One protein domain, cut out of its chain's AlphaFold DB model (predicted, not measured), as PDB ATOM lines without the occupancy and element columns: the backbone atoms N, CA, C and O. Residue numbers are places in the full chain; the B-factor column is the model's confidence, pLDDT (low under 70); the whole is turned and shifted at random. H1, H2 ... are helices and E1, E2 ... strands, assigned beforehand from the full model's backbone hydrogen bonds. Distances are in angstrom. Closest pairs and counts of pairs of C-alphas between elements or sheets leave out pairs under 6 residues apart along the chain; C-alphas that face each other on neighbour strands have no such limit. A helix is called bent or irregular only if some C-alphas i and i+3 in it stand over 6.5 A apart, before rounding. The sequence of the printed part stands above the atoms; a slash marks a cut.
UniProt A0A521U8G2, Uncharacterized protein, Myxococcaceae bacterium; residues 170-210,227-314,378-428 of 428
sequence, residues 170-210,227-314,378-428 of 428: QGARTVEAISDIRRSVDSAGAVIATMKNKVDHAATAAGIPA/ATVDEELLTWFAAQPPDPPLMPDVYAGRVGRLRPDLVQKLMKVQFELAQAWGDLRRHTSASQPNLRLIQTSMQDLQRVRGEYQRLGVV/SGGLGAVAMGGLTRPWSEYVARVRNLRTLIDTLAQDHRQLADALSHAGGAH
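This is residues 170 to 210, 227 to 314 and 378 to 428 of the 428 residues of an uncharacterized protein of Myxococcaceae bacterium (UniProt A0A521U8G2). The long arm H3a lies side by side with H4b and H1 as a bundle, H2 packs on H1 and H3a, H3b and H4a pair beyond one end, and residues 309 to 314 stick out. The printed part has 180 residues, mostly helix, with H1, H2, H3, E1, H4 in order. It is loose, radius of gyration of the C-alphas 21.8 A, spanning 84 by 30 by 21 A.

H3, residues 260 to 309, and H4, residues 381 to 425, each assigned as one helix by its hydrogen bonds, are bent: C-alphas 289 and 292 are 7.9 A apart, 389 and 392 7.6 A. H3a, residues 260 to 289, is irregular, C-alphas 286 and 289 being 6.7 A apart. It touches H4b, residues 392 to 425, at a shallow tilt of 24 degrees, the closest C-alphas being those of Lys 265 and Leu 417, 5.9 A. In H3a 25 of 26 O i to N i+4 pairs are within hydrogen-bond range, in the other helices and arms every one.

H1, residues 170 to 205, runs 51.9 A from C-alpha 170 at (220.637, 222.136, 153.332).

Residues 211 to 226 and 315 to 377 are cut out, with gaps of 14.2 A and 18.8 A. In the printed part 18 residues have pLDDT under 70, among them residues 378 to 389.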
ATOM      1  N   GLN A 170     220.743 222.920 152.096       63.38
ATOM      2  CA  GLN A 170     220.637 222.136 153.332       63.38
ATOM      3  C   GLN A 170     221.200 222.876 154.553       63.38
ATOM      4  O   GLN A 170     220.591 222.811 155.620       63.38
ATOM      5  N   GLY A 171     222.301 223.622 154.402       65.44
ATOM      6  CA  GLY A 171     222.861 224.456 155.472       65.44
ATOM      7  C   GLY A 171     221.871 225.516 155.963       65.44
ATOM      8  O   GLY A 171     221.536 225.545 157.146       65.44
ATOM      9  N   ALA A 172     221.306 226.313 155.047       74.06
ATOM     10  CA  ALA A 172     220.309 227.335 155.385       74.06
ATOM     11  C   ALA A 172     219.057 226.743 156.065       74.06
ATOM     12  O   ALA A 172     218.629 227.230 157.110       74.06
ATOM     13  N   ARG A 173     218.524 225.628 155.540       73.94
ATOM     14  CA  ARG A 173     217.368 224.924 156.132       73.94
ATOM     15  C   ARG A 173     217.671 224.296 157.498       73.94
ATOM     16  O   ARG A 173     216.751 224.043 158.276       73.94
ATOM     17  N   THR A 174     218.932 223.982 157.785       73.56
ATOM     18  CA  THR A 174     219.358 223.435 159.082       73.56
ATOM     19  C   THR A 174     219.461 224.544 160.121       73.56
ATOM     20  O   THR A 174     218.919 224.395 161.212       73.56
ATOM     21  N   VAL A 175     220.051 225.688 159.758       79.56
ATOM     22  CA  VAL A 175     220.115 226.881 160.619       79.56
ATOM     23  C   VAL A 175     218.713 227.389 160.964       79.56
ATOM     24  O   VAL A 175     218.428 227.661 162.129       79.56
ATOM     25  N   GLU A 176     217.807 227.445 159.985       82.12
ATOM     26  CA  GLU A 176     216.406 227.826 160.207       82.12
ATOM     27  C   GLU A 176     215.690 226.853 161.159       82.12
ATOM     28  O   GLU A 176     215.063 227.277 162.130       82.12
ATOM     29  N   ALA A 177     215.856 225.540 160.956       77.94
ATOM     30  CA  ALA A 177     215.267 224.526 161.831       77.94
ATOM     31  C   ALA A 177     215.800 224.600 163.274       77.94
ATOM     32  O   ALA A 177     215.020 224.458 164.215       77.94
ATOM     33  N   ILE A 178     217.104 224.842 163.459       82.38
ATOM     34  CA  ILE A 178     217.714 225.025 164.784       82.38
ATOM     35  C   ILE A 178     217.185 226.302 165.444       82.38
ATOM     36  O   ILE A 178     216.832 226.275 166.622       82.38
ATOM     37  N   SER A 179     217.085 227.405 164.696       86.31
ATOM     38  CA  SER A 179     216.532 228.671 165.192       86.31
ATOM     39  C   SER A 179     215.090 228.510 165.671       86.31
ATOM     40  O   SER A 179     214.737 229.004 166.741       86.31
ATOM     41  N   ASP A 180     214.250 227.803 164.919       86.69
ATOM     42  CA  ASP A 180     212.870 227.568 165.334       86.69
ATOM     43  C   ASP A 180     212.777 226.675 166.575       86.69
ATOM     44  O   ASP A 180     212.014 226.984 167.488       86.69
ATOM     45  N   ILE A 181     213.573 225.600 166.647       87.38
ATOM     46  CA  ILE A 181     213.634 224.749 167.845       87.38
ATOM     47  C   ILE A 181     214.070 225.577 169.049       87.38
ATOM     48  O   ILE A 181     213.463 225.465 170.110       87.38
ATOM     49  N   ARG A 182     215.070 226.447 168.883       89.25
ATOM     50  CA  ARG A 182     215.520 227.352 169.939       89.25
ATOM     51  C   ARG A 182     214.388 228.257 170.416       89.25
ATOM     52  O   ARG A 182     214.131 228.292 171.610       89.25
ATOM     53  N   ARG A 183     213.644 228.899 169.507       90.56
ATOM     54  CA  ARG A 183     212.476 229.722 169.878       90.56
ATOM     55  C   ARG A 183     211.428 228.923 170.654       90.56
ATOM     56  O   ARG A 183     210.877 229.428 171.629       90.56
ATOM     57  N   SER A 184     211.150 227.685 170.247       90.56
ATOM     58  CA  SER A 184     210.210 226.814 170.962       90.56
ATOM     59  C   SER A 184     210.724 226.398 172.342       90.56
ATOM     60  O   SER A 184     209.957 226.417 173.302       90.56
ATOM     61  N   VAL A 185     212.012 226.067 172.463       91.94
ATOM     62  CA  VAL A 185     212.655 225.722 173.741       91.94
ATOM     63  C   VAL A 185     212.719 226.933 174.677       91.94
ATOM     64  O   VAL A 185     212.483 226.775 175.874       91.94
ATOM     65  N   ASP A 186     212.965 228.134 174.156       92.69
ATOM     66  CA  ASP A 186     212.972 229.383 174.926       92.69
ATOM     67  C   ASP A 186     211.561 229.721 175.438       92.69
ATOM     68  O   ASP A 186     211.379 230.029 176.617       92.69
ATOM     69  N   SER A 187     210.542 229.581 174.581       92.69
ATOM     70  CA  SER A 187     209.133 229.743 174.962       92.69
ATOM     71  C   SER A 187     208.720 228.745 176.052       92.69
ATOM     72  O   SER A 187     208.158 229.131 177.080       92.69
ATOM     73  N   ALA A 188     209.076 227.464 175.890       93.38
ATOM     74  CA  ALA A 188     208.858 226.448 176.916       93.38
ATOM     75  C   ALA A 188     209.620 226.778 178.212       93.38
ATOM     76  O   ALA A 188     209.083 226.589 179.301       93.38
ATOM     77  N   GLY A 189     210.826 227.339 178.106       94.56
ATOM     78  CA  GLY A 189     211.628 227.804 179.236       94.56
ATOM     79  C   GLY A 189     210.930 228.872 180.075       94.56
ATOM     80  O   GLY A 189     210.932 228.783 181.302       94.56
ATOM     81  N   ALA A 190     210.261 229.837 179.440       95.69
ATOM     82  CA  ALA A 190     209.473 230.849 180.147       95.69
ATOM     83  C   ALA A 190     208.304 230.229 180.937       95.69
ATOM     84  O   ALA A 190     208.027 230.628 182.076       95.69
ATOM     85  N   VAL A 191     207.648 229.209 180.370       95.38
ATOM     86  CA  VAL A 191     206.586 228.465 181.063       95.38
ATOM     87  C   VAL A 191     207.157 227.641 182.215       95.38
ATOM     88  O   VAL A 191     206.596 227.681 183.307       95.38
ATOM     89  N   ILE A 192     208.287 226.953 182.021       96.56
ATOM     90  CA  ILE A 192     208.970 226.183 183.075       96.56
ATOM     91  C   ILE A 192     209.384 227.096 184.234       96.56
ATOM     92  O   ILE A 192     209.145 226.758 185.391       96.56
ATOM     93  N   ALA A 193     209.933 228.278 183.946       96.88
ATOM     94  CA  ALA A 193     210.290 229.260 184.967       96.88
ATOM     95  C   ALA A 193     209.060 229.757 185.743       96.88
ATOM     96  O   ALA A 193     209.082 229.829 186.972       96.88
ATOM     97  N   THR A 194     207.957 230.041 185.044       96.81
ATOM     98  CA  THR A 194     206.693 230.435 185.687       96.81
ATOM     99  C   THR A 194     206.143 229.309 186.561       96.81
ATOM    100  O   THR A 194     205.777 229.543 187.710       96.81
ATOM    101  N   MET A 195     206.140 228.081 186.043       96.62
ATOM    102  CA  MET A 195     205.712 226.877 186.751       96.62
ATOM    103  C   MET A 195     206.529 226.665 188.029       96.62
ATOM    104  O   MET A 195     205.950 226.427 189.088       96.62
ATOM    105  N   LYS A 196     207.856 226.828 187.951       96.44
ATOM    106  CA  LYS A 196     208.755 226.775 189.107       96.44
ATOM    107  C   LYS A 196     208.364 227.804 190.161       96.44
ATOM    108  O   LYS A 196     208.112 227.430 191.299       96.44
ATOM    109  N   ASN A 197     208.233 229.070 189.771       96.69
ATOM    110  CA  ASN A 197     207.884 230.146 190.698       96.69
ATOM    111  C   ASN A 197     206.537 229.895 191.394       96.69
ATOM    112  O   ASN A 197     206.428 230.092 192.601       96.69
ATOM    113  N   LYS A 198     205.519 229.427 190.657       97.12
ATOM    114  CA  LYS A 198     204.203 229.107 191.234       97.12
ATOM    115  C   LYS A 198     204.266 227.917 192.190       97.12
ATOM    116  O   LYS A 198     203.647 227.957 193.245       97.12
ATOM    117  N   VAL A 199     205.018 226.868 191.859       96.50
ATOM    118  CA  VAL A 199     205.143 225.702 192.746       96.50
ATOM    119  C   VAL A 199     206.018 225.989 193.965       96.50
ATOM    120  O   VAL A 199     205.699 225.509 195.048       96.50
ATOM    121  N   ASP A 200     207.062 226.808 193.842       95.38
ATOM    122  CA  ASP A 200     207.842 227.278 194.992       95.38
ATOM    123  C   ASP A 200     207.001 228.162 195.921       95.38
ATOM    124  O   ASP A 200     207.078 228.021 197.144       95.38
ATOM    125  N   HIS A 201     206.152 229.029 195.359       94.44
ATOM    126  CA  HIS A 201     205.190 229.809 196.133       94.44
ATOM    127  C   HIS A 201     204.203 228.896 196.873       94.44
ATOM    128  O   HIS A 201     204.061 229.011 198.089       94.44
ATOM    129  N   ALA A 202     203.623 227.910 196.181       94.25
ATOM    130  CA  ALA A 202     202.746 226.918 196.798       94.25
ATOM    131  C   ALA A 202     203.442 226.092 197.885       94.25
ATOM    132  O   ALA A 202     202.855 225.809 198.927       94.25
ATOM    133  N   ALA A 203     204.702 225.715 197.671       93.69
ATOM    134  CA  ALA A 203     205.495 224.994 198.658       93.69
ATOM    135  C   ALA A 203     205.750 225.851 199.902       93.69
ATOM    136  O   ALA A 203     205.605 225.361 201.021       93.69
ATOM    137  N   THR A 204     206.061 227.133 199.706       91.69
ATOM    138  CA  THR A 204     206.257 228.103 200.789       91.69
ATOM    139  C   THR A 204     204.963 228.316 201.572       91.69
ATOM    140  O   THR A 204     204.969 228.206 202.796       91.69
ATOM    141  N   ALA A 205     203.838 228.526 200.880       90.62
ATOM    142  CA  ALA A 205     202.511 228.634 201.486       90.62
ATOM    143  C   ALA A 205     202.146 227.370 202.279       90.62
ATOM    144  O   ALA A 205     201.633 227.455 203.390       90.62
ATOM    145  N   ALA A 206     202.500 226.189 201.771       87.88
ATOM    146  CA  ALA A 206     202.283 224.917 202.454       87.88
ATOM    147  C   ALA A 206     203.246 224.653 203.633       87.88
ATOM    148  O   ALA A 206     203.140 223.609 204.284       87.88
ATOM    149  N   GLY A 207     204.191 225.559 203.912       87.38
ATOM    150  CA  GLY A 207     205.200 225.393 204.959       87.38
ATOM    151  C   GLY A 207     206.236 224.306 204.650       87.38
ATOM    152  O   GLY A 207     206.803 223.710 205.565       87.38
ATOM    153  N   ILE A 208     206.460 223.996 203.370       86.56
ATOM    154  CA  ILE A 208     207.496 223.061 202.930       86.56
ATOM    155  C   ILE A 208     208.825 223.831 202.887       86.56
ATOM    156  O   ILE A 208     208.943 224.760 202.086       86.56
ATOM    157  N   PRO A 209     209.835 223.455 203.695       80.69
ATOM    158  CA  PRO A 209     211.112 224.166 203.725       80.69
ATOM    159  C   PRO A 209     211.782 224.146 202.347       80.69
ATOM    160  O   PRO A 209     211.611 223.195 201.573       80.69
ATOM    161  N   ALA A 210     212.533 225.197 202.016       76.25
ATOM    162  CA  ALA A 210     213.383 225.174 200.836       76.25
ATOM    163  C   ALA A 210     214.447 224.080 200.981       76.25
ATOM    164  O   ALA A 210     215.004 223.870 202.060       76.25
ATOM    165  N   ALA A 227     200.561 227.943 207.612       83.62
ATOM    166  CA  ALA A 227     200.459 227.197 206.370       83.62
ATOM    167  C   ALA A 227     199.071 227.414 205.753       83.62
ATOM    168  O   ALA A 227     198.076 227.432 206.483       83.62
ATOM    169  N   THR A 228     199.018 227.594 204.437       90.12
ATOM    170  CA  THR A 228     197.803 227.824 203.651       90.12
ATOM    171  C   THR A 228     197.847 227.048 202.337       90.12
ATOM    172  O   THR A 228     198.895 226.586 201.882       90.12
ATOM    173  N   VAL A 229     196.674 226.870 201.727       91.12
ATOM    174  CA  VAL A 229     196.559 226.346 200.363       91.12
ATOM    175  C   VAL A 229     196.837 227.479 199.383       91.12
ATOM    176  O   VAL A 229     196.219 228.536 199.485       91.12
ATOM    177  N   ASP A 230     197.715 227.244 198.411       93.00
ATOM    178  CA  ASP A 230     197.967 228.212 197.348       93.00
ATOM    179  C   ASP A 230     196.942 228.086 196.214       93.00
ATOM    180  O   ASP A 230     197.010 227.197 195.359       93.00
ATOM    181  N   GLU A 231     195.966 228.990 196.218       93.38
ATOM    182  CA  GLU A 231     194.947 229.097 195.173       93.38
ATOM    183  C   GLU A 231     195.492 229.729 193.884       93.38
ATOM    184  O   GLU A 231     194.899 229.557 192.811       93.38
ATOM    185  N   GLU A 232     196.635 230.420 193.952       95.19
ATOM    186  CA  GLU A 232     197.234 231.080 192.797       95.19
ATOM    187  C   GLU A 232     197.794 230.056 191.808       95.19
ATOM    188  O   GLU A 232     197.518 230.154 190.611       95.19
ATOM    189  N   LEU A 233     198.504 229.031 192.296       95.44
ATOM    190  CA  LEU A 233     198.966 227.908 191.476       95.44
ATOM    191  C   LEU A 233     197.803 227.237 190.730       95.44
ATOM    192  O   LEU A 233     197.895 226.982 189.527       95.44
ATOM    193  N   LEU A 234     196.703 226.970 191.438       94.44
ATOM    194  CA  LEU A 234     195.531 226.290 190.884       94.44
ATOM    195  C   LEU A 234     194.827 227.145 189.831       94.44
ATOM    196  O   LEU A 234     194.466 226.641 188.769       94.44
ATOM    197  N   THR A 235     194.650 228.436 190.115       95.88
ATOM    198  CA  THR A 235     194.022 229.392 189.196       95.88
ATOM    199  C   THR A 235     194.877 229.599 187.950       95.88
ATOM    200  O   THR A 235     194.366 229.553 186.832       95.88
ATOM    201  N   TRP A 236     196.191 229.763 188.127       96.12
ATOM    202  CA  TRP A 236     197.132 229.914 187.022       96.12
ATOM    203  C   TRP A 236     197.145 228.682 186.115       96.12
ATOM    204  O   TRP A 236     197.058 228.839 184.896       96.12
ATOM    205  N   PHE A 237     197.218 227.471 186.686       95.62
ATOM    206  CA  PHE A 237     197.276 226.241 185.894       95.62
ATOM    207  C   PHE A 237     195.946 225.935 185.196       95.62
ATOM    208  O   PHE A 237     195.939 225.483 184.055       95.62
ATOM    209  N   ALA A 238     194.811 226.236 185.833       94.00
ATOM    210  CA  ALA A 238     193.494 226.089 185.213       94.00
ATOM    211  C   ALA A 238     193.303 226.983 183.974       94.00
ATOM    212  O   ALA A 238     192.514 226.638 183.096       94.00
ATOM    213  N   ALA A 239     194.026 228.104 183.891       96.19
ATOM    214  CA  ALA A 239     194.033 228.983 182.724       96.19
ATOM    215  C   ALA A 239     194.976 228.511 181.600       96.19
ATOM    216  O   ALA A 239     194.956 229.092 180.514       96.19
ATOM    217  N   GLN A 240     195.812 227.493 181.837       95.75
ATOM    218  CA  GLN A 240     196.746 226.997 180.828       95.75
ATOM    219  C   GLN A 240     196.060 226.069 179.811       95.75
ATOM    220  O   GLN A 240     195.077 225.394 180.137       95.75
ATOM    221  N   PRO A 241     196.592 225.986 178.576       94.25
ATOM    222  CA  PRO A 241     196.152 225.004 177.593       94.25
ATOM    223  C   PRO A 241     196.258 223.565 178.113       94.25
ATOM    224  O   PRO A 241     197.067 223.264 178.996       94.25
ATOM    225  N   PRO A 242     195.464 222.632 177.560       92.81
ATOM    226  CA  PRO A 242     195.522 221.249 177.992       92.81
ATOM    227  C   PRO A 242     196.828 220.549 177.641       92.81
ATOM    228  O   PRO A 242     197.217 219.640 178.376       92.81
ATOM    229  N   ASP A 243     197.475 220.978 176.569       93.19
ATOM    230  CA  ASP A 243     198.696 220.379 176.061       93.19
ATOM    231  C   ASP A 243     199.924 221.111 176.620       93.19
ATOM    232  O   ASP A 243     199.878 222.331 176.812       93.19
ATOM    233  N   PRO A 244     201.024 220.391 176.903       93.31
ATOM    234  CA  PRO A 244     202.255 221.016 177.359       93.31
ATOM    235  C   PRO A 244     202.855 221.902 176.251       93.31
ATOM    236  O   PRO A 244     202.675 221.628 175.062       93.31
ATOM    237  N   PRO A 245     203.633 222.938 176.608       90.12
ATOM    238  CA  PRO A 245     204.135 223.922 175.643       90.12
ATOM    239  C   PRO A 245     205.214 223.384 174.687       90.12
ATOM    240  O   PRO A 245     205.578 224.071 173.734       90.12
ATOM    241  N   LEU A 246     205.725 222.168 174.910       90.56
ATOM    242  CA  LEU A 246     206.691 221.504 174.035       90.56
ATOM    243  C   LEU A 246     206.194 220.097 173.675       90.56
ATOM    244  O   LEU A 246     206.314 219.157 174.460       90.56
ATOM    245  N   MET A 247     205.639 219.964 172.471       91.19
ATOM    246  CA  MET A 247     205.124 218.704 171.921       91.19
ATOM    247  C   MET A 247     206.103 218.099 170.901       91.19
ATOM    248  O   MET A 247     206.881 218.846 170.301       91.19
ATOM    249  N   PRO A 248     206.065 216.771 170.656       87.25
ATOM    250  CA  PRO A 248     206.994 216.125 169.727       87.25
ATOM    251  C   PRO A 248     206.900 216.696 168.308       87.25
ATOM    252  O   PRO A 248     207.905 216.809 167.608       87.25
ATOM    253  N   ASP A 249     205.701 217.115 167.904       85.69
ATOM    254  CA  ASP A 249     205.406 217.644 166.571       85.69
ATOM    255  C   ASP A 249     206.233 218.888 166.225       85.69
ATOM    256  O   ASP A 249     206.551 219.124 165.060       85.69
ATOM    257  N   VAL A 250     206.658 219.647 167.241       82.62
ATOM    258  CA  VAL A 250     207.489 220.849 167.081       82.62
ATOM    259  C   VAL A 250     208.849 220.513 166.453       82.62
ATOM    260  O   VAL A 250     209.450 221.346 165.765       82.62
ATOM    261  N   TYR A 251     209.337 219.287 166.651       81.12
ATOM    262  CA  TYR A 251     210.647 218.858 166.172       81.12
ATOM    263  C   TYR A 251     210.644 217.554 165.370       81.12
ATOM    264  O   TYR A 251     211.676 217.253 164.776       81.12
ATOM    265  N   ALA A 252     209.530 216.819 165.267       79.06
ATOM    266  CA  ALA A 252     209.440 215.509 164.608       79.06
ATOM    267  C   ALA A 252     209.979 215.471 163.157       79.06
ATOM    268  O   ALA A 252     210.502 214.448 162.728       79.06
ATOM    269  N   GLY A 253     209.953 216.586 162.414       80.19
ATOM    270  CA  GLY A 253     210.548 216.698 161.067       80.19
ATOM    271  C   GLY A 253     211.960 217.301 161.011       80.19
ATOM    272  O   GLY A 253     212.518 217.491 159.931       80.19
ATOM    273  N   ARG A 254     212.530 217.666 162.162       81.50
ATOM    274  CA  ARG A 254     213.776 218.443 162.294       81.50
ATOM    275  C   ARG A 254     214.866 217.690 163.060       81.50
ATOM    276  O   ARG A 254     216.038 218.032 162.919       81.50
ATOM    277  N   VAL A 255     214.498 216.642 163.805       78.69
ATOM    278  CA  VAL A 255     215.405 215.821 164.633       78.69
ATOM    279  C   VAL A 255     216.598 215.277 163.853       78.69
ATOM    280  O   VAL A 255     217.715 215.320 164.352       78.69
ATOM    281  N   GLY A 256     216.382 214.823 162.614       81.75
ATOM    282  CA  GLY A 256     217.437 214.229 161.782       81.75
ATOM    283  C   GLY A 256     218.583 215.183 161.424       81.75
ATOM    284  O   GLY A 256     219.604 214.737 160.916       81.75
ATOM    285  N   ARG A 257     218.431 216.488 161.685       82.62
ATOM    286  CA  ARG A 257     219.462 217.512 161.444       82.62
ATOM    287  C   ARG A 257     220.237 217.901 162.705       82.62
ATOM    288  O   ARG A 257     221.195 218.661 162.617       82.62
ATOM    289  N   LEU A 258     219.804 217.436 163.874       84.44
ATOM    290  CA  LEU A 258     220.412 217.778 165.155       84.44
ATOM    291  C   LEU A 258     221.468 216.741 165.534       84.44
ATOM    292  O   LEU A 258     221.398 215.577 165.140       84.44
ATOM    293  N   ARG A 259     222.436 217.155 166.355       87.56
ATOM    294  CA  ARG A 259     223.380 216.210 166.957       87.56
ATOM    295  C   ARG A 259     222.616 215.217 167.847       87.56
ATOM    296  O   ARG A 259     221.703 215.642 168.556       87.56
ATOM    297  N   PRO A 260     222.999 213.927 167.873       88.94
ATOM    298  CA  PRO A 260     222.316 212.926 168.691       88.94
ATOM    299  C   PRO A 260     222.217 213.287 170.183       88.94
ATOM    300  O   PRO A 260     221.191 213.010 170.798       88.94
ATOM    301  N   ASP A 261     223.231 213.948 170.758       92.25
ATOM    302  CA  ASP A 261     223.206 214.375 172.171       92.25
ATOM    303  C   ASP A 261     222.088 215.397 172.445       92.25
ATOM    304  O   ASP A 261     221.385 215.321 173.451       92.25
ATOM    305  N   LEU A 262     221.887 216.329 171.515       90.88
ATOM    306  CA  LEU A 262     220.898 217.388 171.606       90.88
ATOM    307  C   LEU A 262     219.488 216.818 171.488       90.88
ATOM    308  O   LEU A 262     218.597 217.220 172.228       90.88
ATOM    309  N   VAL A 263     219.303 215.846 170.590       91.50
ATOM    310  CA  VAL A 263     218.044 215.102 170.458       91.50
ATOM    311  C   VAL A 263     217.711 214.386 171.762       91.50
ATOM    312  O   VAL A 263     216.585 214.495 172.239       91.50
ATOM    313  N   GLN A 264     218.685 213.703 172.368       93.50
ATOM    314  CA  GLN A 264     218.487 213.014 173.645       93.50
ATOM    315  C   GLN A 264     218.085 213.986 174.760       93.50
ATOM    316  O   GLN A 264     217.113 213.727 175.469       93.50
ATOM    317  N   LYS A 265     218.772 215.130 174.886       94.38
ATOM    318  CA  LYS A 265     218.431 216.175 175.868       94.38
ATOM    319  C   LYS A 265     217.049 216.778 175.612       94.38
ATOM    320  O   LYS A 265     216.275 216.943 176.549       94.38
ATOM    321  N   LEU A 266     216.716 217.060 174.352       93.31
ATOM    322  CA  LEU A 266     215.411 217.592 173.957       93.31
ATOM    323  C   LEU A 266     214.285 216.617 174.311       93.31
ATOM    324  O   LEU A 266     213.297 217.023 174.918       93.31
ATOM    325  N   MET A 267     214.450 215.333 173.984       93.62
ATOM    326  CA  MET A 267     213.487 214.287 174.331       93.62
ATOM    327  C   MET A 267     213.337 214.126 175.845       93.62
ATOM    328  O   MET A 267     212.217 213.965 176.325       93.62
ATOM    329  N   LYS A 268     214.440 214.202 176.600       94.88
ATOM    330  CA  LYS A 268     214.411 214.150 178.066       94.88
ATOM    331  C   LYS A 268     213.572 215.294 178.643       94.88
ATOM    332  O   LYS A 268     212.596 215.026 179.339       94.88
ATOM    333  N   VAL A 269     213.888 216.541 178.283       95.56
ATOM    334  CA  VAL A 269     213.148 217.734 178.738       95.56
ATOM    335  C   VAL A 269     211.676 217.649 178.344       95.56
ATOM    336  O   VAL A 269     210.798 217.989 179.130       95.56
ATOM    337  N   GLN A 270     211.384 217.173 177.135       94.56
ATOM    338  CA  GLN A 270     210.018 217.033 176.654       94.56
ATOM    339  C   GLN A 270     209.220 215.991 177.457       94.56
ATOM    340  O   GLN A 270     208.074 216.249 177.831       94.56
ATOM    341  N   PHE A 271     209.821 214.838 177.762       94.62
ATOM    342  CA  PHE A 271     209.199 213.811 178.597       94.62
ATOM    343  C   PHE A 271     208.945 214.313 180.023       94.62
ATOM    344  O   PHE A 271     207.837 214.177 180.541       94.62
ATOM    345  N   GLU A 272     209.946 214.938 180.641       95.62
ATOM    346  CA  GLU A 272     209.841 215.480 181.999       95.62
ATOM    347  C   GLU A 272     208.819 216.612 182.088       95.62
ATOM    348  O   GLU A 272     208.036 216.665 183.036       95.62
ATOM    349  N   LEU A 273     208.758 217.479 181.074       96.19
ATOM    350  CA  LEU A 273     207.739 218.516 180.984       96.19
ATOM    351  C   LEU A 273     206.341 217.909 180.878       96.19
ATOM    352  O   LEU A 273     205.443 218.343 181.594       96.19
ATOM    353  N   ALA A 274     206.143 216.902 180.024       95.62
ATOM    354  CA  ALA A 274     204.857 216.220 179.906       95.62
ATOM    355  C   ALA A 274     204.449 215.540 181.225       95.62
ATOM    356  O   ALA A 274     203.282 215.607 181.622       95.62
ATOM    357  N   GLN A 275     205.406 214.935 181.936       96.06
ATOM    358  CA  GLN A 275     205.182 214.350 183.255       96.06
ATOM    359  C   GLN A 275     204.780 215.417 184.283       96.06
ATOM    360  O   GLN A 275     203.740 215.269 184.927       96.06
ATOM    361  N   ALA A 276     205.551 216.503 184.401       96.56
ATOM    362  CA  ALA A 276     205.268 217.604 185.318       96.56
ATOM    363  C   ALA A 276     203.903 218.246 185.025       96.56
ATOM    364  O   ALA A 276     203.123 218.498 185.944       96.56
ATOM    365  N   TRP A 277     203.568 218.434 183.746       97.12
ATOM    366  CA  TRP A 277     202.275 218.957 183.305       97.12
ATOM    367  C   TRP A 277     201.116 218.031 183.690       97.12
ATOM    368  O   TRP A 277     200.086 218.475 184.205       97.12
ATOM    369  N   GLY A 278     201.292 216.721 183.489       96.81
ATOM    370  CA  GLY A 278     200.331 215.703 183.903       96.81
ATOM    371  C   GLY A 278     200.118 215.678 185.419       96.81
ATOM    372  O   GLY A 278     198.976 215.601 185.878       96.81
ATOM    373  N   ASP A 279     201.192 215.797 186.202       96.38
ATOM    374  CA  ASP A 279     201.115 215.868 187.662       96.38
ATOM    375  C   ASP A 279     200.461 217.157 188.157       96.38
ATOM    376  O   ASP A 279     199.643 217.104 189.076       96.38
ATOM    377  N   LEU A 280     200.722 218.297 187.517       96.12
ATOM    378  CA  LEU A 280     200.035 219.559 187.805       96.12
ATOM    379  C   LEU A 280     198.542 219.471 187.521       96.12
ATOM    380  O   LEU A 280     197.722 219.930 188.320       96.12
ATOM    381  N   ARG A 281     198.166 218.816 186.423       96.56
ATOM    382  CA  ARG A 281     196.763 218.565 186.099       96.56
ATOM    383  C   ARG A 281     196.099 217.651 187.120       96.56
ATOM    384  O   ARG A 281     195.006 217.978 187.574       96.56
ATOM    385  N   ARG A 282     196.760 216.560 187.525       96.12
ATOM    386  CA  ARG A 282     196.287 215.679 188.610       96.12
ATOM    387  C   ARG A 282     196.164 216.427 189.935       96.12
ATOM    388  O   ARG A 282     195.187 216.251 190.655       96.12
ATOM    389  N   HIS A 283     197.135 217.274 190.260       95.12
ATOM    390  CA  HIS A 283     197.109 218.098 191.461       95.12
ATOM    391  C   HIS A 283     195.931 219.074 191.436       95.12
ATOM    392  O   HIS A 283     195.203 219.176 192.422       95.12
ATOM    393  N   THR A 284     195.709 219.739 190.303       94.38
ATOM    394  CA  THR A 284     194.625 220.708 190.127       94.38
ATOM    395  C   THR A 284     193.260 220.032 190.209       94.38
ATOM    396  O   THR A 284     192.407 220.482 190.970       94.38
ATOM    397  N   SER A 285     193.067 218.904 189.517       94.31
ATOM    398  CA  SER A 285     191.803 218.159 189.540       94.31
ATOM    399  C   SER A 285     191.498 217.524 190.898       94.31
ATOM    400  O   SER A 285     190.336 217.454 191.284       94.31
ATOM    401  N   ALA A 286     192.519 217.096 191.645       92.94
ATOM    402  CA  ALA A 286     192.344 216.567 192.995       92.94
ATOM    403  C   ALA A 286     192.084 217.668 194.033       92.94
ATOM    404  O   ALA A 286     191.379 217.426 195.014       92.94
ATOM    405  N   SER A 287     192.658 218.859 193.843       91.50
ATOM    406  CA  SER A 287     192.612 219.928 194.847       91.50
ATOM    407  C   SER A 287     191.401 220.841 194.669       91.50
ATOM    408  O   SER A 287     190.739 221.114 195.659       91.50
ATOM    409  N   GLN A 288     191.041 221.243 193.441       90.06
ATOM    410  CA  GLN A 288     189.917 222.159 193.177       90.06
ATOM    411  C   GLN A 288     188.577 221.749 193.820       90.06
ATOM    412  O   GLN A 288     188.019 222.556 194.565       90.06
ATOM    413  N   PRO A 289     188.044 220.527 193.609       90.88
ATOM    414  CA  PRO A 289     186.771 220.133 194.219       90.88
ATOM    415  C   PRO A 289     186.871 219.976 195.742       90.88
ATOM    416  O   PRO A 289     185.866 220.081 196.442       90.88
ATOM    417  N   ASN A 290     188.081 219.755 196.261       88.75
ATOM    418  CA  ASN A 290     188.342 219.471 197.666       88.75
ATOM    419  C   ASN A 290     188.922 220.671 198.425       88.75
ATOM    420  O   ASN A 290     189.301 220.511 199.580       88.75
ATOM    421  N   LEU A 291     188.981 221.865 197.825       90.25
ATOM    422  CA  LEU A 291     189.633 223.035 198.425       90.25
ATOM    423  C   LEU A 291     189.111 223.335 199.830       90.25
ATOM    424  O   LEU A 291     189.897 223.457 200.765       90.25
ATOM    425  N   ARG A 292     187.783 223.357 199.997       88.81
ATOM    426  CA  ARG A 292     187.158 223.560 201.312       88.81
ATOM    427  C   ARG A 292     187.524 222.462 202.302       88.81
ATOM    428  O   ARG A 292     187.845 222.771 203.437       88.81
ATOM    429  N   LEU A 293     187.518 221.200 201.873       88.06
ATOM    430  CA  LEU A 293     187.888 220.075 202.734       88.06
ATOM    431  C   LEU A 293     189.352 220.178 203.184       88.06
ATOM    432  O   LEU A 293     189.648 219.961 204.354       88.06
ATOM    433  N   ILE A 294     190.256 220.553 202.275       86.31
ATOM    434  CA  ILE A 294     191.674 220.766 202.575       86.31
ATOM    435  C   ILE A 294     191.828 221.931 203.566       86.31
ATOM    436  O   ILE A 294     192.498 221.774 204.585       86.31
ATOM    437  N   GLN A 295     191.160 223.062 203.328       88.38
ATOM    438  CA  GLN A 295     191.184 224.226 204.223       88.38
ATOM    439  C   GLN A 295     190.628 223.900 205.617       88.38
ATOM    440  O   GLN A 295     191.267 224.232 206.614       88.38
ATOM    441  N   THR A 296     189.491 223.203 205.706       86.44
ATOM    442  CA  THR A 296     188.925 222.748 206.985       86.44
ATOM    443  C   THR A 296     189.875 221.785 207.690       86.44
ATOM    444  O   THR A 296     190.194 222.009 208.849       86.44
ATOM    445  N   SER A 297     190.433 220.794 206.984       82.56
ATOM    446  CA  SER A 297     191.395 219.849 207.576       82.56
ATOM    447  C   SER A 297     192.648 220.532 208.130       82.56
ATOM    448  O   SER A 297     193.202 220.109 209.141       82.56
ATOM    449  N   MET A 298     193.090 221.615 207.492       85.62
ATOM    450  CA  MET A 298     194.218 222.425 207.935       85.62
ATOM    451  C   MET A 298     193.866 223.273 209.165       85.62
ATOM    452  O   MET A 298     194.665 223.347 210.098       85.62
ATOM    453  N   GLN A 299     192.680 223.888 209.198       85.12
ATOM    454  CA  GLN A 299     192.186 224.614 210.375       85.12
ATOM    455  C   GLN A 299     192.006 223.674 211.569       85.12
ATOM    456  O   GLN A 299     192.434 224.003 212.675       85.12
ATOM    457  N   ASP A 300     191.458 222.481 211.336       79.44
ATOM    458  CA  ASP A 300     191.338 221.433 212.345       79.44
ATOM    459  C   ASP A 300     192.719 220.994 212.829       79.44
ATOM    460  O   ASP A 300     192.942 220.911 214.032       79.44
ATOM    461  N   LEU A 301     193.694 220.816 211.931       77.38
ATOM    462  CA  LEU A 301     195.078 220.521 212.311       77.38
ATOM    463  C   LEU A 301     195.656 221.609 213.219       77.38
ATOM    464  O   LEU A 301     196.243 221.291 214.251       77.38
ATOM    465  N   GLN A 302     195.498 222.885 212.861       79.38
ATOM    466  CA  GLN A 302     196.001 224.006 213.658       79.38
ATOM    467  C   GLN A 302     195.315 224.080 215.024       79.38
ATOM    468  O   GLN A 302     195.993 224.230 216.043       79.38
ATOM    469  N   ARG A 303     193.989 223.918 215.055       78.00
ATOM    470  CA  ARG A 303     193.202 223.887 216.288       78.00
ATOM    471  C   ARG A 303     193.642 222.741 217.181       78.00
ATOM    472  O   ARG A 303     193.974 222.964 218.339       78.00
ATOM    473  N   VAL A 304     193.692 221.536 216.633       70.88
ATOM    474  CA  VAL A 304     194.025 220.328 217.376       70.88
ATOM    475  C   VAL A 304     195.484 220.354 217.827       70.88
ATOM    476  O   VAL A 304     195.776 219.992 218.959       70.88
ATOM    477  N   ARG A 305     196.415 220.879 217.018       70.56
ATOM    478  CA  ARG A 305     197.796 221.139 217.457       70.56
ATOM    479  C   ARG A 305     197.826 222.110 218.638       70.56
ATOM    480  O   ARG A 305     198.555 221.854 219.590       70.56
ATOM    481  N   GLY A 306     197.031 223.178 218.600       70.38
ATOM    482  CA  GLY A 306     196.891 224.115 219.714       70.38
ATOM    483  C   GLY A 306     196.272 223.479 220.964       70.38
ATOM    484  O   GLY A 306     196.719 223.760 222.071       70.38
ATOM    485  N   GLU A 307     195.285 222.596 220.806       71.00
ATOM    486  CA  GLU A 307     194.661 221.856 221.910       71.00
ATOM    487  C   GLU A 307     195.621 220.811 222.508       71.00
ATOM    488  O   GLU A 307     195.776 220.762 223.723       71.00
ATOM    489  N   TYR A 308     196.350 220.044 221.691       67.25
ATOM    490  CA  TYR A 308     197.357 219.091 222.173       67.25
ATOM    491  C   TYR A 308     198.568 219.766 222.812       67.25
ATOM    492  O   TYR A 308     199.095 219.248 223.788       67.25
ATOM    493  N   GLN A 309     198.999 220.930 222.314       66.81
ATOM    494  CA  GLN A 309     200.032 221.734 222.980       66.81
ATOM    495  C   GLN A 309     199.607 222.182 224.379       66.81
ATOM    496  O   GLN A 309     200.456 222.449 225.227       66.81
ATOM    497  N   ARG A 310     198.295 222.249 224.623       72.00
ATOM    498  CA  ARG A 310     197.724 222.515 225.939       72.00
ATOM    499  C   ARG A 310     197.524 221.240 226.748       72.00
ATOM    500  O   ARG A 310     197.172 221.350 227.904       72.00
ATOM    501  N   LEU A 311     197.741 220.033 226.233       72.62
ATOM    502  CA  LEU A 311     197.611 218.828 227.056       72.62
ATOM    503  C   LEU A 311     198.913 218.538 227.807       72.62
ATOM    504  O   LEU A 311     199.988 218.409 227.222       72.62
ATOM    505  N   GLY A 312     198.793 218.398 229.124       70.88
ATOM    506  CA  GLY A 312     199.864 217.971 230.013       70.88
ATOM    507  C   GLY A 312     199.431 216.791 230.873       70.88
ATOM    508  O   GLY A 312     198.248 216.593 231.133       70.88
ATOM    509  N   VAL A 313     200.389 216.002 231.338       72.88
ATOM    510  CA  VAL A 313     200.178 214.995 232.381       72.88
ATOM    511  C   VAL A 313     200.721 215.552 233.679       72.88
ATOM    512  O   VAL A 313     201.907 215.865 233.755       72.88
ATOM    513  N   VAL A 314     199.866 215.672 234.689       70.25
ATOM    514  CA  VAL A 314     200.264 216.090 236.031       70.25
ATOM    515  C   VAL A 314     200.396 214.870 236.928       70.25
ATOM    516  O   VAL A 314     199.469 214.069 237.026       70.25
ATOM    517  N   SER A 378     203.344 212.222 219.182       50.38
ATOM    518  CA  SER A 378     204.104 211.418 218.220       50.38
ATOM    519  C   SER A 378     203.654 209.946 218.123       50.38
ATOM    520  O   SER A 378     204.186 209.220 217.290       50.38
ATOM    521  N   GLY A 379     202.670 209.494 218.918       45.12
ATOM    522  CA  GLY A 379     202.100 208.143 218.835       45.12
ATOM    523  C   GLY A 379     200.716 207.983 219.488       45.12
ATOM    524  O   GLY A 379     200.244 208.861 220.206       45.12
ATOM    525  N   GLY A 380     200.056 206.843 219.237       53.59
ATOM    526  CA  GLY A 380     198.783 206.442 219.867       53.59
ATOM    527  C   GLY A 380     197.502 206.848 219.118       53.59
ATOM    528  O   GLY A 380     197.541 207.291 217.972       53.59
ATOM    529  N   LEU A 381     196.339 206.702 219.775       52.16
ATOM    530  CA  LEU A 381     195.009 207.026 219.217       52.16
ATOM    531  C   LEU A 381     194.889 208.483 218.744       52.16
ATOM    532  O   LEU A 381     194.222 208.746 217.748       52.16
ATOM    533  N   GLY A 382     195.580 209.416 219.411       55.62
ATOM    534  CA  GLY A 382     195.662 210.814 218.981       55.62
ATOM    535  C   GLY A 382     196.345 210.968 217.621       55.62
ATOM    536  O   GLY A 382     195.853 211.705 216.776       55.62
ATOM    537  N   ALA A 383     197.408 210.202 217.355       57.69
ATOM    538  CA  ALA A 383     198.074 210.191 216.052       57.69
ATOM    539  C   ALA A 383     197.192 209.569 214.953       57.69
ATOM    540  O   ALA A 383     197.211 210.036 213.817       57.69
ATOM    541  N   VAL A 384     196.377 208.560 215.285       59.09
ATOM    542  CA  VAL A 384     195.434 207.928 214.341       59.09
ATOM    543  C   VAL A 384     194.258 208.855 214.014       59.09
ATOM    544  O   VAL A 384     193.932 209.043 212.842       59.09
ATOM    545  N   ALA A 385     193.659 209.492 215.026       58.16
ATOM    546  CA  ALA A 385     192.588 210.473 214.846       58.16
ATOM    547  C   ALA A 385     193.080 211.709 214.072       58.16
ATOM    548  O   ALA A 385     192.421 212.162 213.134       58.16
ATOM    549  N   MET A 386     194.289 212.185 214.388       62.19
ATOM    550  CA  MET A 386     194.968 213.228 213.619       62.19
ATOM    551  C   MET A 386     195.264 212.784 212.190       62.19
ATOM    552  O   MET A 386     195.052 213.552 211.257       62.19
ATOM    553  N   GLY A 387     195.697 211.542 211.976       61.22
ATOM    554  CA  GLY A 387     195.955 211.003 210.643       61.22
ATOM    555  C   GLY A 387     194.722 211.044 209.739       61.22
ATOM    556  O   GLY A 387     194.841 211.401 208.571       61.22
ATOM    557  N   GLY A 388     193.534 210.752 210.280       69.12
ATOM    558  CA  GLY A 388     192.268 210.835 209.546       69.12
ATOM    559  C   GLY A 388     191.851 212.268 209.211       69.12
ATOM    560  O   GLY A 388     191.550 212.562 208.055       69.12
ATOM    561  N   LEU A 389     191.884 213.166 210.202       66.38
ATOM    562  CA  LEU A 389     191.475 214.567 210.041       66.38
ATOM    563  C   LEU A 389     192.416 215.350 209.126       66.38
ATOM    564  O   LEU A 389     191.976 216.219 208.385       66.38
ATOM    565  N   THR A 390     193.707 215.022 209.142       75.94
ATOM    566  CA  THR A 390     194.742 215.766 208.410       75.94
ATOM    567  C   THR A 390     195.077 215.171 207.049       75.94
ATOM    568  O   THR A 390     195.879 215.747 206.314       75.94
ATOM    569  N   ARG A 391     194.469 214.036 206.680       83.75
ATOM    570  CA  ARG A 391     194.775 213.320 205.437       83.75
ATOM    571  C   ARG A 391     194.653 214.188 204.176       83.75
ATOM    572  O   ARG A 391     195.587 214.168 203.379       83.75
ATOM    573  N   PRO A 392     193.583 214.983 203.972       87.62
ATOM    574  CA  PRO A 392     193.473 215.814 202.770       87.62
ATOM    575  C   PRO A 392     194.608 216.843 202.663       87.62
ATOM    576  O   PRO A 392     195.182 217.027 201.587       87.62
ATOM    577  N   TRP A 393     194.968 217.471 203.786       88.50
ATOM    578  CA  TRP A 393     196.093 218.400 203.875       88.50
ATOM    579  C   TRP A 393     197.444 217.709 203.652       88.50
ATOM    580  O   TRP A 393     198.252 218.184 202.857       88.50
ATOM    581  N   SER A 394     197.697 216.568 204.293       84.50
ATOM    582  CA  SER A 394     198.971 215.854 204.149       84.50
ATOM    583  C   SER A 394     199.178 215.328 202.728       84.50
ATOM    584  O   SER A 394     200.278 215.440 202.184       84.50
ATOM    585  N   GLU A 395     198.118 214.843 202.077       90.44
ATOM    586  CA  GLU A 395     198.147 214.455 200.669       90.44
ATOM    587  C   GLU A 395     198.382 215.663 199.745       90.44
ATOM    588  O   GLU A 395     199.125 215.547 198.768       90.44
ATOM    589  N   TYR A 396     197.799 216.831 200.048       92.75
ATOM    590  CA  TYR A 396     198.086 218.076 199.327       92.75
ATOM    591  C   TYR A 396     199.570 218.456 199.438       92.75
ATOM    592  O   TYR A 396     200.236 218.596 198.410       92.75
ATOM    593  N   VAL A 397     200.111 218.522 200.658       91.56
ATOM    594  CA  VAL A 397     201.526 218.837 200.926       91.56
ATOM    595  C   VAL A 397     202.458 217.853 200.215       91.56
ATOM    596  O   VAL A 397     203.442 218.263 199.597       91.56
ATOM    597  N   ALA A 398     202.146 216.554 200.252       91.25
ATOM    598  CA  ALA A 398     202.929 215.529 199.566       91.25
ATOM    599  C   ALA A 398     202.946 215.741 198.043       91.25
ATOM    600  O   ALA A 398     204.008 215.661 197.424       91.25
ATOM    601  N   ARG A 399     201.796 216.073 197.434       94.81
ATOM    602  CA  ARG A 399     201.724 216.391 195.997       94.81
ATOM    603  C   ARG A 399     202.546 217.629 195.645       94.81
ATOM    604  O   ARG A 399     203.285 217.581 194.667       94.81
ATOM    605  N   VAL A 400     202.453 218.703 196.430       95.50
ATOM    606  CA  VAL A 400     203.229 219.934 196.192       95.50
ATOM    607  C   VAL A 400     204.733 219.664 196.300       95.50
ATOM    608  O   VAL A 400     205.496 220.101 195.442       95.50
ATOM    609  N   ARG A 401     205.173 218.874 197.288       94.69
ATOM    610  CA  ARG A 401     206.585 218.478 197.431       94.69
ATOM    611  C   ARG A 401     207.097 217.683 196.226       94.69
ATOM    612  O   ARG A 401     208.198 217.944 195.738       94.69
ATOM    613  N   ASN A 402     206.302 216.724 195.751       94.69
ATOM    614  CA  ASN A 402     206.652 215.922 194.578       94.69
ATOM    615  C   ASN A 402     206.731 216.795 193.319       94.69
ATOM    616  O   ASN A 402     207.707 216.700 192.580       94.69
ATOM    617  N   LEU A 403     205.755 217.690 193.117       96.38
ATOM    618  CA  LEU A 403     205.761 218.654 192.015       96.38
ATOM    619  C   LEU A 403     207.008 219.531 192.032       96.38
ATOM    620  O   LEU A 403     207.662 219.670 191.005       96.38
ATOM    621  N   ARG A 404     207.363 220.079 193.197       95.50
ATOM    622  CA  ARG A 404     208.554 220.917 193.349       95.50
ATOM    623  C   ARG A 404     209.814 220.187 192.893       95.50
ATOM    624  O   ARG A 404     210.532 220.690 192.041       95.50
ATOM    625  N   THR A 405     210.007 218.961 193.374       95.00
ATOM    626  CA  THR A 405     211.168 218.125 193.019       95.00
ATOM    627  C   THR A 405     211.242 217.853 191.510       95.00
ATOM    628  O   THR A 405     212.311 217.956 190.907       95.00
ATOM    629  N   LEU A 406     210.103 217.537 190.883       95.94
ATOM    630  CA  LEU A 406     210.029 217.311 189.437       95.94
ATOM    631  C   LEU A 406     210.352 218.577 188.640       95.94
ATOM    632  O   LEU A 406     211.097 218.518 187.667       95.94
ATOM    633  N   ILE A 407     209.817 219.724 189.058       96.31
ATOM    634  CA  ILE A 407     210.009 220.995 188.356       96.31
ATOM    635  C   ILE A 407     211.432 221.525 188.538       96.31
ATOM    636  O   ILE A 407     211.986 222.079 187.592       96.31
ATOM    637  N   ASP A 408     212.048 221.327 189.703       95.69
ATOM    638  CA  ASP A 408     213.456 221.669 189.920       95.69
ATOM    639  C   ASP A 408     214.373 220.844 189.003       95.69
ATOM    640  O   ASP A 408     215.258 221.410 188.356       95.69
ATOM    641  N   THR A 409     214.103 219.537 188.873       95.81
ATOM    642  CA  THR A 409     214.824 218.645 187.943       95.81
ATOM    643  C   THR A 409     214.649 219.113 186.497       95.81
ATOM    644  O   THR A 409     215.628 219.380 185.803       95.81
ATOM    645  N   LEU A 410     213.402 219.345 186.077       96.81
ATOM    646  CA  LEU A 410     213.077 219.839 184.740       96.81
ATOM    647  C   LEU A 410     213.738 221.193 184.437       96.81
ATOM    648  O   LEU A 410     214.224 221.419 183.330       96.81
ATOM    649  N   ALA A 411     213.765 222.114 185.402       96.31
ATOM    650  CA  ALA A 411     214.403 223.415 185.237       96.31
ATOM    651  C   ALA A 411     215.928 223.291 185.097       96.31
ATOM    652  O   ALA A 411     216.541 224.075 184.373       96.31
ATOM    653  N   GLN A 412     216.551 222.325 185.776       96.56
ATOM    654  CA  GLN A 412     217.971 222.022 185.613       96.56
ATOM    655  C   GLN A 412     218.258 221.417 184.233       96.56
ATOM    656  O   GLN A 412     219.182 221.866 183.555       96.56
ATOM    657  N   ASP A 413     217.456 220.449 183.793       95.81
ATOM    658  CA  ASP A 413     217.620 219.796 182.494       95.81
ATOM    659  C   ASP A 413     217.338 220.743 181.318       95.81
ATOM    660  O   ASP A 413     218.061 220.735 180.318       95.81
ATOM    661  N   HIS A 414     216.365 221.649 181.461       96.00
ATOM    662  CA  HIS A 414     216.123 222.722 180.493       96.00
ATOM    663  C   HIS A 414     217.330 223.656 180.355       96.00
ATOM    664  O   HIS A 414     217.726 223.957 179.229       96.00
ATOM    665  N   ARG A 415     217.974 224.056 181.463       95.69
ATOM    666  CA  ARG A 415     219.205 224.868 181.409       95.69
ATOM    667  C   ARG A 415     220.325 224.142 180.669       95.69
ATOM    668  O   ARG A 415     220.936 224.727 179.782       95.69
ATOM    669  N   GLN A 416     220.536 222.855 180.953       95.56
ATOM    670  CA  GLN A 416     221.539 222.050 180.243       95.56
ATOM    671  C   GLN A 416     221.251 221.945 178.737       95.56
ATOM    672  O   GLN A 416     222.178 221.953 177.924       95.56
ATOM    673  N   LEU A 417     219.975 221.850 178.350       93.94
ATOM    674  CA  LEU A 417     219.561 221.873 176.948       93.94
ATOM    675  C   LEU A 417     219.808 223.246 176.306       93.94
ATOM    676  O   LEU A 417     220.344 223.304 175.201       93.94
ATOM    677  N   ALA A 418     219.442 224.336 176.982       92.62
ATOM    678  CA  ALA A 418     219.657 225.700 176.498       92.62
ATOM    679  C   ALA A 418     221.154 226.002 176.303       92.62
ATOM    680  O   ALA A 418     221.546 226.550 175.270       92.62
ATOM    681  N   ASP A 419     221.998 225.558 177.236       93.25
ATOM    682  CA  ASP A 419     223.451 225.647 177.121       93.25
ATOM    683  C   ASP A 419     223.961 224.810 175.941       93.25
ATOM    684  O   ASP A 419     224.743 225.293 175.127       93.25
ATOM    685  N   ALA A 420     223.484 223.577 175.761       90.88
ATOM    686  CA  ALA A 420     223.884 222.757 174.614       90.88
ATOM    687  C   ALA A 420     223.480 223.392 173.264       90.88
ATOM    688  O   ALA A 420     224.258 223.371 172.307       90.88
ATOM    689  N   LEU A 421     222.290 223.996 173.194       88.38
ATOM    690  CA  LEU A 421     221.798 224.716 172.015       88.38
ATOM    691  C   LEU A 421     222.637 225.962 171.703       88.38
ATOM    692  O   LEU A 421     222.899 226.239 170.530       88.38
ATOM    693  N   SER A 422     223.074 226.707 172.721       88.88
ATOM    694  CA  SER A 422     223.897 227.905 172.526       88.88
ATOM    695  C   SER A 422     225.281 227.563 171.962       88.88
ATOM    696  O   SER A 422     225.732 228.215 171.019       88.88
ATOM    697  N   HIS A 423     225.903 226.481 172.442       88.88
ATOM    698  CA  HIS A 423     227.184 225.988 171.924       88.88
ATOM    699  C   HIS A 423     227.064 225.441 170.496       88.88
ATOM    700  O   HIS A 423     227.963 225.639 169.680       88.88
ATOM    701  N   ALA A 424     225.949 224.780 170.168       82.38
ATOM    702  CA  ALA A 424     225.701 224.285 168.815       82.38
ATOM    703  C   ALA A 424     225.533 225.425 167.793       82.38
ATOM    704  O   ALA A 424     225.965 225.287 166.652       82.38
ATOM    705  N   GLY A 425     224.948 226.557 168.202       75.56
ATOM    706  CA  GLY A 425     224.758 227.726 167.342       75.56
ATOM    707  C   GLY A 425     226.023 228.547 167.071       75.56
ATOM    708  O   GLY A 425     226.043 229.284 166.094       75.56
ATOM    709  N   GLY A 426     227.064 228.434 167.905       73.31
ATOM    710  CA  GLY A 426     228.329 229.171 167.739       73.31
ATOM    711  C   GLY A 426     229.400 228.451 166.910       73.31
ATOM    712  O   GLY A 426     230.446 229.030 166.638       73.31
ATOM    713  N   ALA A 427     229.170 227.188 166.536       58.59
ATOM    714  CA  ALA A 427     230.126 226.355 165.797       58.59
ATOM    715  C   ALA A 427     229.904 226.348 164.267       58.59
ATOM    716  O   ALA A 427     230.578 225.597 163.557       58.59
ATOM    717  N   HIS A 428     228.955 227.146 163.775       49.41
ATOM    718  CA  HIS A 428     228.589 227.309 162.365       49.41
ATOM    719  C   HIS A 428     228.726 228.773 161.969       49.41
ATOM    720  O   HIS A 428     229.119 229.010 160.803       49.41
TER     721      HIS A 428